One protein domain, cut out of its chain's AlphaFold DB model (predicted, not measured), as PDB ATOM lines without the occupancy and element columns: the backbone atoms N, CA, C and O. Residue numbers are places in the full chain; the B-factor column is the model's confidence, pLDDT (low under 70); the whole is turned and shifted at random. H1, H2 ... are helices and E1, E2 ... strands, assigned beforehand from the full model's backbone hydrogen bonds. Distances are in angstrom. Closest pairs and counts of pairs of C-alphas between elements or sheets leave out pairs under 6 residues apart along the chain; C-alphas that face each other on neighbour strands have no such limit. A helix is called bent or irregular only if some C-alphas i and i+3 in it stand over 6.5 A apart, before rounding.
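What this domain is: This is residues 835 to 931 of the 1084 residues of an uncharacterized protein of Pirellula staleyi (strain ATCC 27377 / DSM 6068 / ICPB 4128) (UniProt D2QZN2). Three long helices, H2, H3 and H4, make a rod with strand hairpin E1 and E2 at one end. The 97 printed residues, mostly helix, are loose, with radius of gyration of the C-alphas 16.6 A and spans 58 by 18 by 16 A.

Where its parts are: H1, residues 835 to 838, begins at C-alpha (-20.765, -10.826, -22.890). H2 is residues 854 to 871, 25.6 A. H3, residues 878 to 900, 34.8 A, is irregular: C-alphas 879 and 882 are 7.1 A apart. E1 is residues 904 to 907, E2 910 to 913. H4, residues 915 to 931, ends at (-24.740, -31.007, -14.661).

How they stand to each other: H3 touches H2 and H4, opposite ways, at shallow tilts of 24 and 17 degrees. The closest C-alphas are Gly 859 and Leu 894, and Ala 895 and Ser 925, 4.3 A. Across antiparallel E1 and E2, N 905 and O 912 are 2.8 A apart. H2 and H4 have every O i to N i+4 pair within hydrogen-bond range, H3 17 of 19.

The domain as a whole: The link H1 to H2, 15 residues, is long, and 9 printed residues have a pLDDT under 70, namely residues 842 to 845, residues 849 to 851, residue 878 and residue 908.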
ATOM      1  N   LYS A 835     -21.147 -12.022 -23.652       88.06
ATOM      2  CA  LYS A 835     -20.765 -10.826 -22.890       88.06
ATOM      3  C   LYS A 835     -20.354  -9.668 -23.806       88.06
ATOM      4  O   LYS A 835     -20.789  -8.536 -23.592       88.06
ATOM      5  N   GLU A 836     -19.546  -9.933 -24.834       84.06
ATOM      6  CA  GLU A 836     -19.158  -8.938 -25.842       84.06
ATOM      7  C   GLU A 836     -20.372  -8.476 -26.657       84.06
ATOM      8  O   GLU A 836     -20.568  -7.274 -26.852       84.06
ATOM      9  N   ALA A 837     -21.235  -9.415 -27.060       81.00
ATOM     10  CA  ALA A 837     -22.474  -9.116 -27.759       81.00
ATOM     11  C   ALA A 837     -23.376  -8.203 -26.924       81.00
ATOM     12  O   ALA A 837     -23.838  -7.198 -27.451       81.00
ATOM     13  N   ALA A 838     -23.572  -8.485 -25.633       83.94
ATOM     14  CA  ALA A 838     -24.359  -7.659 -24.712       83.94
ATOM     15  C   ALA A 838     -23.743  -6.277 -24.449       83.94
ATOM     16  O   ALA A 838     -24.466  -5.303 -24.238       83.94
ATOM     17  N   SER A 839     -22.414  -6.180 -24.497       84.75
ATOM     18  CA  SER A 839     -21.666  -4.926 -24.326       84.75
ATOM     19  C   SER A 839     -21.603  -4.082 -25.604       84.75
ATOM     20  O   SER A 839     -21.038  -2.988 -25.597       84.75
ATOM     21  N   ASN A 840     -22.153  -4.568 -26.720       79.56
ATOM     22  CA  ASN A 840     -22.086  -3.865 -27.991       79.56
ATOM     23  C   ASN A 840     -22.910  -2.565 -27.927       79.56
ATOM     24  O   ASN A 840     -24.125  -2.630 -27.723       79.56
ATOM     25  N   PRO A 841     -22.309  -1.386 -28.186       76.44
ATOM     26  CA  PRO A 841     -23.016  -0.104 -28.147       76.44
ATOM     27  C   PRO A 841     -24.139   0.016 -29.190       76.44
ATOM     28  O   PRO A 841     -24.896   0.978 -29.173       76.44
ATOM     29  N   LYS A 842     -24.241  -0.943 -30.120       65.75
ATOM     30  CA  LYS A 842     -25.314  -1.032 -31.118       65.75
ATOM     31  C   LYS A 842     -26.573  -1.747 -30.615       65.75
ATOM     32  O   LYS A 842     -27.528  -1.844 -31.382       65.75
ATOM     33  N   ASN A 843     -26.583  -2.260 -29.386       67.75
ATOM     34  CA  ASN A 843     -27.781  -2.825 -28.768       67.75
ATOM     35  C   ASN A 843     -28.629  -1.722 -28.120       67.75
ATOM     36  O   ASN A 843     -28.092  -0.757 -27.585       67.75
ATOM     37  N   ASN A 844     -29.954  -1.910 -28.075       64.50
ATOM     38  CA  ASN A 844     -30.874  -1.012 -27.351       64.50
ATOM     39  C   ASN A 844     -30.580  -0.931 -25.841       64.50
ATOM     40  O   ASN A 844     -30.982   0.021 -25.172       64.50
ATOM     41  N   PHE A 845     -29.906  -1.953 -25.320       68.06
ATOM     42  CA  PHE A 845     -29.447  -2.077 -23.948       68.06
ATOM     43  C   PHE A 845     -27.968  -2.441 -24.007       68.06
ATOM     44  O   PHE A 845     -27.608  -3.509 -24.503       68.06
ATOM     45  N   VAL A 846     -27.112  -1.527 -23.558       79.56
ATOM     46  CA  VAL A 846     -25.664  -1.738 -23.535       79.56
ATOM     47  C   VAL A 846     -25.284  -2.166 -22.132       79.56
ATOM     48  O   VAL A 846     -25.456  -1.375 -21.197       79.56
ATOM     49  N   LEU A 847     -24.782  -3.394 -21.984       83.81
ATOM     50  CA  LEU A 847     -24.273  -3.891 -20.708       83.81
ATOM     51  C   LEU A 847     -23.232  -2.902 -20.168       83.81
ATOM     52  O   LEU A 847     -22.238  -2.593 -20.828       83.81
ATOM     53  N   LYS A 848     -23.481  -2.366 -18.973       82.31
ATOM     54  CA  LYS A 848     -22.613  -1.364 -18.366       82.31
ATOM     55  C   LYS A 848     -21.326  -2.031 -17.880       82.31
ATOM     56  O   LYS A 848     -21.336  -2.837 -16.953       82.31
ATOM     57  N   SER A 849     -20.197  -1.662 -18.475       62.16
ATOM     58  CA  SER A 849     -18.880  -2.017 -17.938       62.16
ATOM     59  C   SER A 849     -18.571  -1.099 -16.737       62.16
ATOM     60  O   SER A 849     -18.633   0.117 -16.939       62.16
ATOM     61  N   PRO A 850     -18.283  -1.581 -15.500       51.84
ATOM     62  CA  PRO A 850     -17.826  -2.912 -15.100       51.84
ATOM     63  C   PRO A 850     -18.614  -3.470 -13.890       51.84
ATOM     64  O   PRO A 850     -18.174  -3.346 -12.745       51.84
ATOM     65  N   SER A 851     -19.757  -4.124 -14.080       58.41
ATOM     66  CA  SER A 851     -20.183  -5.084 -13.051       58.41
ATOM     67  C   SER A 851     -19.169  -6.242 -13.073       58.41
ATOM     68  O   SER A 851     -18.923  -6.811 -14.140       58.41
ATOM     69  N   PRO A 852     -18.479  -6.549 -11.958       77.62
ATOM     70  CA  PRO A 852     -17.334  -7.454 -11.971       77.62
ATOM     71  C   PRO A 852     -17.770  -8.877 -12.336       77.62
ATOM     72  O   PRO A 852     -18.275  -9.623 -11.505       77.62
ATOM     73  N   THR A 853     -17.538  -9.273 -13.587       90.25
ATOM     74  CA  THR A 853     -17.769 -10.643 -14.075       90.25
ATOM     75  C   THR A 853     -16.629 -11.593 -13.727       90.25
ATOM     76  O   THR A 853     -16.684 -12.756 -14.107       90.25
ATOM     77  N   ALA A 854     -15.586 -11.127 -13.033       90.31
ATOM     78  CA  ALA A 854     -14.373 -11.903 -12.775       90.31
ATOM     79  C   ALA A 854     -14.668 -13.255 -12.100       90.31
ATOM     80  O   ALA A 854     -14.024 -14.253 -12.412       90.31
ATOM     81  N   SER A 855     -15.673 -13.307 -11.220       91.81
ATOM     82  CA  SER A 855     -16.122 -14.554 -10.591       91.81
ATOM     83  C   SER A 855     -16.737 -15.533 -11.598       91.81
ATOM     84  O   SER A 855     -16.469 -16.728 -11.511       91.81
ATOM     85  N   ILE A 856     -17.505 -15.039 -12.577       94.31
ATOM     86  CA  ILE A 856     -18.081 -15.854 -13.661       94.31
ATOM     87  C   ILE A 856     -16.969 -16.314 -14.612       94.31
ATOM     88  O   ILE A 856     -16.871 -17.501 -14.910       94.31
ATOM     89  N   ASP A 857     -16.089 -15.394 -15.024       93.75
ATOM     90  CA  ASP A 857     -14.948 -15.672 -15.906       93.75
ATOM     91  C   ASP A 857     -14.051 -16.781 -15.299       93.75
ATOM     92  O   ASP A 857     -13.684 -17.749 -15.971       93.75
ATOM     93  N   ASN A 858     -13.758 -16.692 -13.994       93.69
ATOM     94  CA  ASN A 858     -13.017 -17.717 -13.255       93.69
ATOM     95  C   ASN A 858     -13.803 -19.026 -13.104       93.69
ATOM     96  O   ASN A 858     -13.210 -20.096 -13.238       93.69
ATOM     97  N   GLY A 859     -15.115 -18.962 -12.853       95.38
ATOM     98  CA  GLY A 859     -15.982 -20.140 -12.768       95.38
ATOM     99  C   GLY A 859     -15.947 -20.971 -14.052       95.38
ATOM    100  O   GLY A 859     -15.666 -22.167 -13.998       95.38
ATOM    101  N   PHE A 860     -16.118 -20.332 -15.215       95.44
ATOM    102  CA  PHE A 860     -16.012 -21.005 -16.514       95.44
ATOM    103  C   PHE A 860     -14.631 -21.626 -16.733       95.44
ATOM    104  O   PHE A 860     -14.532 -22.765 -17.185       95.44
ATOM    105  N   LYS A 861     -13.557 -20.918 -16.364       94.56
ATOM    106  CA  LYS A 861     -12.188 -21.436 -16.482       94.56
ATOM    107  C   LYS A 861     -11.962 -22.691 -15.627       94.56
ATOM    108  O   LYS A 861     -11.357 -23.652 -16.106       94.56
ATOM    109  N   LEU A 862     -12.447 -22.695 -14.381       94.81
ATOM    110  CA  LEU A 862     -12.363 -23.847 -13.475       94.81
ATOM    111  C   LEU A 862     -13.155 -25.047 -14.008       94.81
ATOM    112  O   LEU A 862     -12.647 -26.171 -14.002       94.81
ATOM    113  N   VAL A 863     -14.372 -24.812 -14.510       94.19
ATOM    114  CA  VAL A 863     -15.202 -25.852 -15.135       94.19
ATOM    115  C   VAL A 863     -14.501 -26.434 -16.360       94.19
ATOM    116  O   VAL A 863     -14.360 -27.646 -16.442       94.19
ATOM    117  N   GLU A 864     -13.965 -25.605 -17.259       93.62
ATOM    118  CA  GLU A 864     -13.289 -26.083 -18.473       93.62
ATOM    119  C   GLU A 864     -11.997 -26.858 -18.164       93.62
ATOM    120  O   GLU A 864     -11.714 -27.880 -18.789       93.62
ATOM    121  N   THR A 865     -11.210 -26.410 -17.180       92.62
ATOM    122  CA  THR A 865     -10.003 -27.140 -16.749       92.62
ATOM    123  C   THR A 865     -10.360 -28.485 -16.126       92.62
ATOM    124  O   THR A 865      -9.772 -29.495 -16.498       92.62
ATOM    125  N   SER A 866     -11.346 -28.521 -15.226       93.56
ATOM    126  CA  SER A 866     -11.772 -29.780 -14.601       93.56
ATOM    127  C   SER A 866     -12.479 -30.726 -15.576       93.56
ATOM    128  O   SER A 866     -12.270 -31.929 -15.480       93.56
ATOM    129  N   ALA A 867     -13.220 -30.213 -16.563       90.25
ATOM    130  CA  ALA A 867     -13.829 -31.027 -17.617       90.25
ATOM    131  C   ALA A 867     -12.770 -31.746 -18.466       90.25
ATOM    132  O   ALA A 867     -12.910 -32.931 -18.741       90.25
ATOM    133  N   LYS A 868     -11.677 -31.063 -18.841       90.88
ATOM    134  CA  LYS A 868     -10.569 -31.680 -19.601       90.88
ATOM    135  C   LYS A 868      -9.911 -32.830 -18.843       90.88
ATOM    136  O   LYS A 868      -9.535 -33.816 -19.466       90.88
ATOM    137  N   VAL A 869      -9.782 -32.691 -17.524       89.44
ATOM    138  CA  VAL A 869      -9.274 -33.757 -16.655       89.44
ATOM    139  C   VAL A 869     -10.278 -34.906 -16.646       89.44
ATOM    140  O   VAL A 869      -9.945 -35.987 -17.110       89.44
ATOM    141  N   VAL A 870     -11.531 -34.647 -16.270       88.62
ATOM    142  CA  VAL A 870     -12.591 -35.660 -16.152       88.62
ATOM    143  C   VAL A 870     -12.841 -36.447 -17.447       88.62
ATOM    144  O   VAL A 870     -12.993 -37.660 -17.386       88.62
ATOM    145  N   VAL A 871     -12.815 -35.805 -18.620       85.38
ATOM    146  CA  VAL A 871     -12.982 -36.480 -19.925       85.38
ATOM    147  C   VAL A 871     -11.862 -37.487 -20.209       85.38
ATOM    148  O   VAL A 871     -12.070 -38.451 -20.940       85.38
ATOM    149  N   SER A 872     -10.673 -37.282 -19.639       84.50
ATOM    150  CA  SER A 872      -9.551 -38.216 -19.777       84.50
ATOM    151  C   SER A 872      -9.578 -39.372 -18.771       84.50
ATOM    152  O   SER A 872      -8.750 -40.277 -18.872       84.50
ATOM    153  N   LEU A 873     -10.512 -39.356 -17.815       85.69
ATOM    154  CA  LEU A 873     -10.613 -40.352 -16.755       85.69
ATOM    155  C   LEU A 873     -11.737 -41.338 -17.020       85.69
ATOM    156  O   LEU A 873     -12.835 -40.972 -17.433       85.69
ATOM    157  N   ASP A 874     -11.494 -42.585 -16.643       80.69
ATOM    158  CA  ASP A 874     -12.559 -43.564 -16.503       80.69
ATOM    159  C   ASP A 874     -13.126 -43.497 -15.079       80.69
ATOM    160  O   ASP A 874     -12.426 -43.795 -14.108       80.69
ATOM    161  N   ILE A 875     -14.411 -43.142 -14.959       78.25
ATOM    162  CA  ILE A 875     -15.141 -43.109 -13.681       78.25
ATOM    163  C   ILE A 875     -15.109 -44.467 -12.952       78.25
ATOM    164  O   ILE A 875     -15.270 -44.522 -11.732       78.25
ATOM    165  N   SER A 876     -14.832 -45.562 -13.673       72.25
ATOM    166  CA  SER A 876     -14.655 -46.912 -13.130       72.25
ATOM    167  C   SER A 876     -13.341 -47.112 -12.346       72.25
ATOM    168  O   SER A 876     -13.141 -48.142 -11.693       72.25
ATOM    169  N   THR A 877     -12.469 -46.104 -12.259       74.56
ATOM    170  CA  THR A 877     -11.219 -46.159 -11.474       74.56
ATOM    171  C   THR A 877     -11.333 -45.359 -10.168       74.56
ATOM    172  O   THR A 877     -11.735 -44.200 -10.177       74.56
ATOM    173  N   VAL A 878     -11.035 -45.985  -9.015       59.84
ATOM    174  CA  VAL A 878     -11.298 -45.411  -7.666       59.84
ATOM    175  C   VAL A 878     -10.578 -44.075  -7.454       59.84
ATOM    176  O   VAL A 878     -11.156 -43.149  -6.886       59.84
ATOM    177  N   ASP A 879      -9.356 -43.961  -7.970       74.25
ATOM    178  CA  ASP A 879      -8.479 -42.802  -7.765       74.25
ATOM    179  C   ASP A 879      -8.976 -41.530  -8.474       74.25
ATOM    180  O   ASP A 879      -8.428 -40.450  -8.276       74.25
ATOM    181  N   THR A 880     -10.032 -41.633  -9.287       80.25
ATOM    182  CA  THR A 880     -10.534 -40.517 -10.101       80.25
ATOM    183  C   THR A 880     -11.717 -39.784  -9.484       80.25
ATOM    184  O   THR A 880     -12.029 -38.669  -9.906       80.25
ATOM    185  N   TYR A 881     -12.370 -40.338  -8.452       84.75
ATOM    186  CA  TYR A 881     -13.564 -39.712  -7.872       84.75
ATOM    187  C   TYR A 881     -13.315 -38.297  -7.351       84.75
ATOM    188  O   TYR A 881     -14.199 -37.451  -7.468       84.75
ATOM    189  N   ASP A 882     -12.132 -38.017  -6.806       89.75
ATOM    190  CA  ASP A 882     -11.795 -36.682  -6.309       89.75
ATOM    191  C   ASP A 882     -11.797 -35.634  -7.430       89.75
ATOM    192  O   ASP A 882     -12.221 -34.493  -7.215       89.75
ATOM    193  N   GLU A 883     -11.411 -36.018  -8.647       92.31
ATOM    194  CA  GLU A 883     -11.405 -35.140  -9.819       92.31
ATOM    195  C   GLU A 883     -12.836 -34.880 -10.318       92.31
ATOM    196  O   GLU A 883     -13.202 -33.727 -10.570       92.31
ATOM    197  N   TRP A 884     -13.700 -35.902 -10.324       90.69
ATOM    198  CA  TRP A 884     -15.133 -35.756 -10.621       90.69
ATOM    199  C   TRP A 884     -15.880 -34.920  -9.561       90.69
ATOM    200  O   TRP A 884     -16.682 -34.043  -9.895       90.69
ATOM    201  N   VAL A 885     -15.587 -35.118  -8.269       92.94
ATOM    202  CA  VAL A 885     -16.125 -34.289  -7.172       92.94
ATOM    203  C   VAL A 885     -15.644 -32.844  -7.309       92.94
ATOM    204  O   VAL A 885     -16.418 -31.909  -7.092       92.94
ATOM    205  N   THR A 886     -14.381 -32.643  -7.689       95.06
ATOM    206  CA  THR A 886     -13.822 -31.314  -7.958       95.06
ATOM    207  C   THR A 886     -14.534 -30.642  -9.130       95.06
ATOM    208  O   THR A 886     -14.900 -29.470  -9.024       95.06
ATOM    209  N   HIS A 887     -14.818 -31.374 -10.210       95.31
ATOM    210  CA  HIS A 887     -15.600 -30.862 -11.335       95.31
ATOM    211  C   HIS A 887     -17.010 -30.425 -10.912       95.31
ATOM    212  O   HIS A 887     -17.417 -29.295 -11.190       95.31
ATOM    213  N   SER A 888     -17.715 -31.254 -10.134       95.56
ATOM    214  CA  SER A 888     -19.039 -30.906  -9.600       95.56
ATOM    215  C   SER A 888     -19.009 -29.663  -8.695       95.56
ATOM    216  O   SER A 888     -19.865 -28.783  -8.813       95.56
ATOM    217  N   LYS A 889     -17.987 -29.521  -7.838       96.69
ATOM    218  CA  LYS A 889     -17.784 -28.307  -7.026       96.69
ATOM    219  C   LYS A 889     -17.560 -27.069  -7.897       96.69
ATOM    220  O   LYS A 889     -18.142 -26.023  -7.618       96.69
ATOM    221  N   ASN A 890     -16.759 -27.180  -8.957       96.38
ATOM    222  CA  ASN A 890     -16.499 -26.072  -9.880       96.38
ATOM    223  C   ASN A 890     -17.768 -25.627 -10.623       96.38
ATOM    224  O   ASN A 890     -17.991 -24.425 -10.772       96.38
ATOM    225  N   LEU A 891     -18.636 -26.568 -11.015       95.88
ATOM    226  CA  LEU A 891     -19.953 -26.267 -11.588       95.88
ATOM    227  C   LEU A 891     -20.836 -25.476 -10.611       95.88
ATOM    228  O   LEU A 891     -21.465 -24.493 -11.001       95.88
ATOM    229  N   MET A 892     -20.830 -25.832  -9.323       97.56
ATOM    230  CA  MET A 892     -21.574 -25.091  -8.295       97.56
ATOM    231  C   MET A 892     -20.990 -23.701  -8.005       97.56
ATOM    232  O   MET A 892     -21.751 -22.760  -7.756       97.56
ATOM    233  N   ILE A 893     -19.662 -23.539  -8.072       95.88
ATOM    234  CA  ILE A 893     -19.006 -22.223  -7.990       95.88
ATOM    235  C   ILE A 893     -19.474 -21.335  -9.150       95.88
ATOM    236  O   ILE A 893     -19.854 -20.186  -8.920       95.88
ATOM    237  N   LEU A 894     -19.505 -21.872 -10.378       95.94
ATOM    238  CA  LEU A 894     -20.009 -21.155 -11.550       95.94
ATOM    239  C   LEU A 894     -21.486 -20.769 -11.384       95.94
ATOM    240  O   LEU A 894     -21.824 -19.601 -11.557       95.94
ATOM    241  N   ALA A 895     -22.350 -21.708 -10.987       95.56
ATOM    242  CA  ALA A 895     -23.773 -21.440 -10.774       95.56
ATOM    243  C   ALA A 895     -24.009 -20.325  -9.741       95.56
ATOM    244  O   ALA A 895     -24.794 -19.409  -9.973       95.56
ATOM    245  N   THR A 896     -23.266 -20.355  -8.631       96.75
ATOM    246  CA  THR A 896     -23.345 -19.326  -7.583       96.75
ATOM    247  C   THR A 896     -22.909 -17.956  -8.109       96.75
ATOM    248  O   THR A 896     -23.552 -16.944  -7.826       96.75
ATOM    249  N   ALA A 897     -21.836 -17.910  -8.906       95.19
ATOM    250  CA  ALA A 897     -21.371 -16.672  -9.523       95.19
ATOM    251  C   ALA A 897     -22.414 -16.091 -10.494       95.19
ATOM    252  O   ALA A 897     -22.664 -14.886 -10.457       95.19
ATOM    253  N   LEU A 898     -23.054 -16.940 -11.307       94.44
ATOM    254  CA  LEU A 898     -24.112 -16.552 -12.244       94.44
ATOM    255  C   LEU A 898     -25.363 -16.023 -11.520       94.44
ATOM    256  O   LEU A 898     -25.845 -14.942 -11.860       94.44
ATOM    257  N   ASP A 899     -25.835 -16.719 -10.479       94.38
ATOM    258  CA  ASP A 899     -26.994 -16.300  -9.671       94.38
ATOM    259  C   ASP A 899     -26.778 -14.920  -9.034       94.38
ATOM    260  O   ASP A 899     -27.676 -14.072  -9.034       94.38
ATOM    261  N   SER A 900     -25.566 -14.688  -8.515       93.50
ATOM    262  CA  SER A 900     -25.198 -13.460  -7.799       93.50
ATOM    263  C   SER A 900     -25.048 -12.228  -8.697       93.50
ATOM    264  O   SER A 900     -25.089 -11.096  -8.210       93.50
ATOM    265  N   TYR A 901     -24.867 -12.417 -10.006       93.56
ATOM    266  CA  TYR A 901     -24.623 -11.314 -10.924       93.56
ATOM    267  C   TYR A 901     -25.937 -10.671 -11.376       93.56
ATOM    268  O   TYR A 901     -26.856 -11.331 -11.867       93.56
ATOM    269  N   THR A 902     -26.020  -9.351 -11.209       92.94
ATOM    270  CA  THR A 902     -27.161  -8.538 -11.644       92.94
ATOM    271  C   THR A 902     -26.709  -7.671 -12.820       92.94
ATOM    272  O   THR A 902     -25.940  -6.724 -12.613       92.94
ATOM    273  N   PRO A 903     -27.096  -8.001 -14.064       91.06
ATOM    274  CA  PRO A 903     -26.680  -7.233 -15.224       91.06
ATOM    275  C   PRO A 903     -27.420  -5.897 -15.266       91.06
ATOM    276  O   PRO A 903     -28.647  -5.845 -15.229       91.06
ATOM    277  N   LEU A 904     -26.663  -4.808 -15.378       90.94
ATOM    278  CA  LEU A 904     -27.204  -3.466 -15.571       90.94
ATOM    279  C   LEU A 904     -26.959  -3.028 -17.014       90.94
ATOM    280  O   LEU A 904     -25.849  -3.162 -17.533       90.94
ATOM    281  N   ALA A 905     -27.988  -2.480 -17.649       87.25
ATOM    282  CA  ALA A 905     -27.920  -1.866 -18.960       87.25
ATOM    283  C   ALA A 905     -27.992  -0.341 -18.851       87.25
ATOM    284  O   ALA A 905     -28.833   0.219 -18.146       87.25
ATOM    285  N   THR A 906     -27.139   0.323 -19.622       82.19
ATOM    286  CA  THR A 906     -27.177   1.775 -19.813       82.19
ATOM    287  C   THR A 906     -28.326   2.100 -20.772       82.19
ATOM    288  O   THR A 906     -28.244   1.782 -21.959       82.19
ATOM    289  N   GLY A 907     -29.424   2.664 -20.262       73.81
ATOM    290  CA  GLY A 907     -30.575   3.105 -21.055       73.81
ATOM    291  C   GLY A 907     -30.674   4.635 -21.161       73.81
ATOM    292  O   GLY A 907     -30.036   5.350 -20.389       73.81
ATOM    293  N   PRO A 908     -31.512   5.170 -22.072       64.81
ATOM    294  CA  PRO A 908     -31.707   6.619 -22.230       64.81
ATOM    295  C   PRO A 908     -32.284   7.305 -20.979       64.81
ATOM    296  O   PRO A 908     -32.156   8.515 -20.828       64.81
ATOM    297  N   THR A 909     -32.893   6.540 -20.068       76.88
ATOM    298  CA  THR A 909     -33.469   7.016 -18.801       76.88
ATOM    299  C   THR A 909     -32.606   6.684 -17.576       76.88
ATOM    300  O   THR A 909     -33.089   6.798 -16.454       76.88
ATOM    301  N   GLY A 910     -31.353   6.254 -17.770       81.94
ATOM    302  CA  GLY A 910     -30.445   5.818 -16.704       81.94
ATOM    303  C   GLY A 910     -30.194   4.308 -16.684       81.94
ATOM    304  O   GLY A 910     -30.606   3.575 -17.588       81.94
ATOM    305  N   ASP A 911     -29.482   3.857 -15.651       85.75
ATOM    306  CA  ASP A 911     -29.174   2.442 -15.449       85.75
ATOM    307  C   ASP A 911     -30.437   1.685 -15.033       85.75
ATOM    308  O   ASP A 911     -31.125   2.063 -14.085       85.75
ATOM    309  N   ARG A 912     -30.725   0.589 -15.730       87.25
ATOM    310  CA  ARG A 912     -31.800  -0.346 -15.386       87.25
ATOM    311  C   ARG A 912     -31.294  -1.771 -15.505       87.25
ATOM    312  O   ARG A 912     -30.295  -2.016 -16.177       87.25
ATOM    313  N   GLU A 913     -31.966  -2.703 -14.850       87.88
ATOM    314  CA  GLU A 913     -31.662  -4.123 -15.005       87.88
ATOM    315  C   GLU A 913     -31.794  -4.535 -16.481       87.88
ATOM    316  O   GLU A 913     -32.608  -3.971 -17.218       87.88
ATOM    317  N   PHE A 914     -30.945  -5.461 -16.927       89.50
ATOM    318  CA  PHE A 914     -30.968  -6.009 -18.282       89.50
ATOM    319  C   PHE A 914     -31.671  -7.379 -18.253       89.50
ATOM    320  O   PHE A 914     -30.983  -8.394 -18.106       89.50
ATOM    321  N   PRO A 915     -33.015  -7.430 -18.353       84.62
ATOM    322  CA  PRO A 915     -33.784  -8.647 -18.097       84.62
ATOM    323  C   PRO A 915     -33.391  -9.789 -19.036       84.62
ATOM    324  O   PRO A 915     -33.136 -10.887 -18.560       84.62
ATOM    325  N   GLU A 916     -33.180  -9.523 -20.328       83.19
ATOM    326  CA  GLU A 916     -32.794 -10.567 -21.288       83.19
ATOM    327  C   GLU A 916     -31.419 -11.180 -20.968       83.19
ATOM    328  O   GLU A 916     -31.194 -12.377 -21.152       83.19
ATOM    329  N   PHE A 917     -30.479 -10.378 -20.456       88.12
ATOM    330  CA  PHE A 917     -29.188 -10.893 -19.996       88.12
ATOM    331  C   PHE A 917     -29.322 -11.634 -18.663       88.12
ATOM    332  O   PHE A 917     -28.576 -12.579 -18.419       88.12
ATOM    333  N   LYS A 918     -30.263 -11.233 -17.798       90.88
ATOM    334  CA  LYS A 918     -30.527 -11.924 -16.531       90.88
ATOM    335  C   LYS A 918     -31.125 -13.307 -16.768       90.88
ATOM    336  O   LYS A 918     -30.658 -14.256 -16.144       90.88
ATOM    337  N   ASP A 919     -32.067 -13.432 -17.696       86.50
ATOM    338  CA  ASP A 919     -32.672 -14.714 -18.067       86.50
ATOM    339  C   ASP A 919     -31.612 -15.692 -18.589       86.50
ATOM    340  O   ASP A 919     -31.488 -16.805 -18.083       86.50
ATOM    341  N   TYR A 920     -30.726 -15.229 -19.475       89.00
ATOM    342  CA  TYR A 920     -29.580 -16.013 -19.946       89.00
ATOM    343  C   TYR A 920     -28.661 -16.515 -18.821       89.00
ATOM    344  O   TYR A 920     -28.195 -17.655 -18.843       89.00
ATOM    345  N   LEU A 921     -28.385 -15.678 -17.819       91.75
ATOM    346  CA  LEU A 921     -27.572 -16.079 -16.668       91.75
ATOM    347  C   LEU A 921     -28.288 -17.104 -15.785       91.75
ATOM    348  O   LEU A 921     -27.637 -18.015 -15.267       91.75
ATOM    349  N   ASN A 922     -29.605 -16.967 -15.625       91.31
ATOM    350  CA  ASN A 922     -30.426 -17.920 -14.883       91.31
ATOM    351  C   ASN A 922     -30.428 -19.291 -15.580       91.31
ATOM    352  O   ASN A 922     -30.251 -20.308 -14.908       91.31
ATOM    353  N   ASP A 923     -30.526 -19.321 -16.912       87.94
ATOM    354  CA  ASP A 923     -30.454 -20.551 -17.708       87.94
ATOM    355  C   ASP A 923     -29.091 -21.240 -17.575       87.94
ATOM    356  O   ASP A 923     -29.017 -22.441 -17.304       87.94
ATOM    357  N   LEU A 924     -27.994 -20.481 -17.686       89.75
ATOM    358  CA  LEU A 924     -26.645 -21.013 -17.469       89.75
ATOM    359  C   LEU A 924     -26.460 -21.556 -16.045       89.75
ATOM    360  O   LEU A 924     -25.838 -22.601 -15.852       89.75
ATOM    361  N   SER A 925     -27.010 -20.868 -15.040       93.81
ATOM    362  CA  SER A 925     -26.965 -21.318 -13.646       93.81
ATOM    363  C   SER A 925     -27.741 -22.622 -13.456       93.81
ATOM    364  O   SER A 925     -27.249 -23.562 -12.820       93.81
ATOM    365  N   ALA A 926     -28.936 -22.721 -14.044       90.81
ATOM    366  CA  ALA A 926     -29.747 -23.931 -14.017       90.81
ATOM    367  C   ALA A 926     -29.033 -25.107 -14.704       90.81
ATOM    368  O   ALA A 926     -29.009 -26.210 -14.147       90.81
ATOM    369  N   ALA A 927     -28.392 -24.867 -15.854       89.31
ATOM    370  CA  ALA A 927     -27.594 -25.863 -16.563       89.31
ATOM    371  C   ALA A 927     -26.409 -26.356 -15.713       89.31
ATOM    372  O   ALA A 927     -26.259 -27.562 -15.518       89.31
ATOM    373  N   ALA A 928     -25.636 -25.445 -15.112       93.00
ATOM    374  CA  ALA A 928     -24.514 -25.793 -14.237       93.00
ATOM    375  C   ALA A 928     -24.952 -26.622 -13.010       93.00
ATOM    376  O   ALA A 928     -24.317 -27.624 -12.671       93.00
ATOM    377  N   LYS A 929     -26.080 -26.267 -12.370       95.25
ATOM    378  CA  LYS A 929     -26.677 -27.043 -11.261       95.25
ATOM    379  C   LYS A 929     -27.173 -28.417 -11.710       95.25
ATOM    380  O   LYS A 929     -27.105 -29.381 -10.946       95.25
ATOM    381  N   SER A 930     -27.737 -28.514 -12.913       91.81
ATOM    382  CA  SER A 930     -28.183 -29.785 -13.489       91.81
ATOM    383  C   SER A 930     -26.997 -30.724 -13.712       91.81
ATOM    384  O   SER A 930     -27.004 -31.850 -13.214       91.81
ATOM    385  N   GLU A 931     -25.937 -30.226 -14.347       90.88
ATOM    386  CA  GLU A 931     -24.740 -31.007 -14.661       90.88
ATOM    387  C   GLU A 931     -23.977 -31.450 -13.404       90.88
ATOM    388  O   GLU A 931     -23.534 -32.595 -13.296       90.88
TER     389      GLU A 931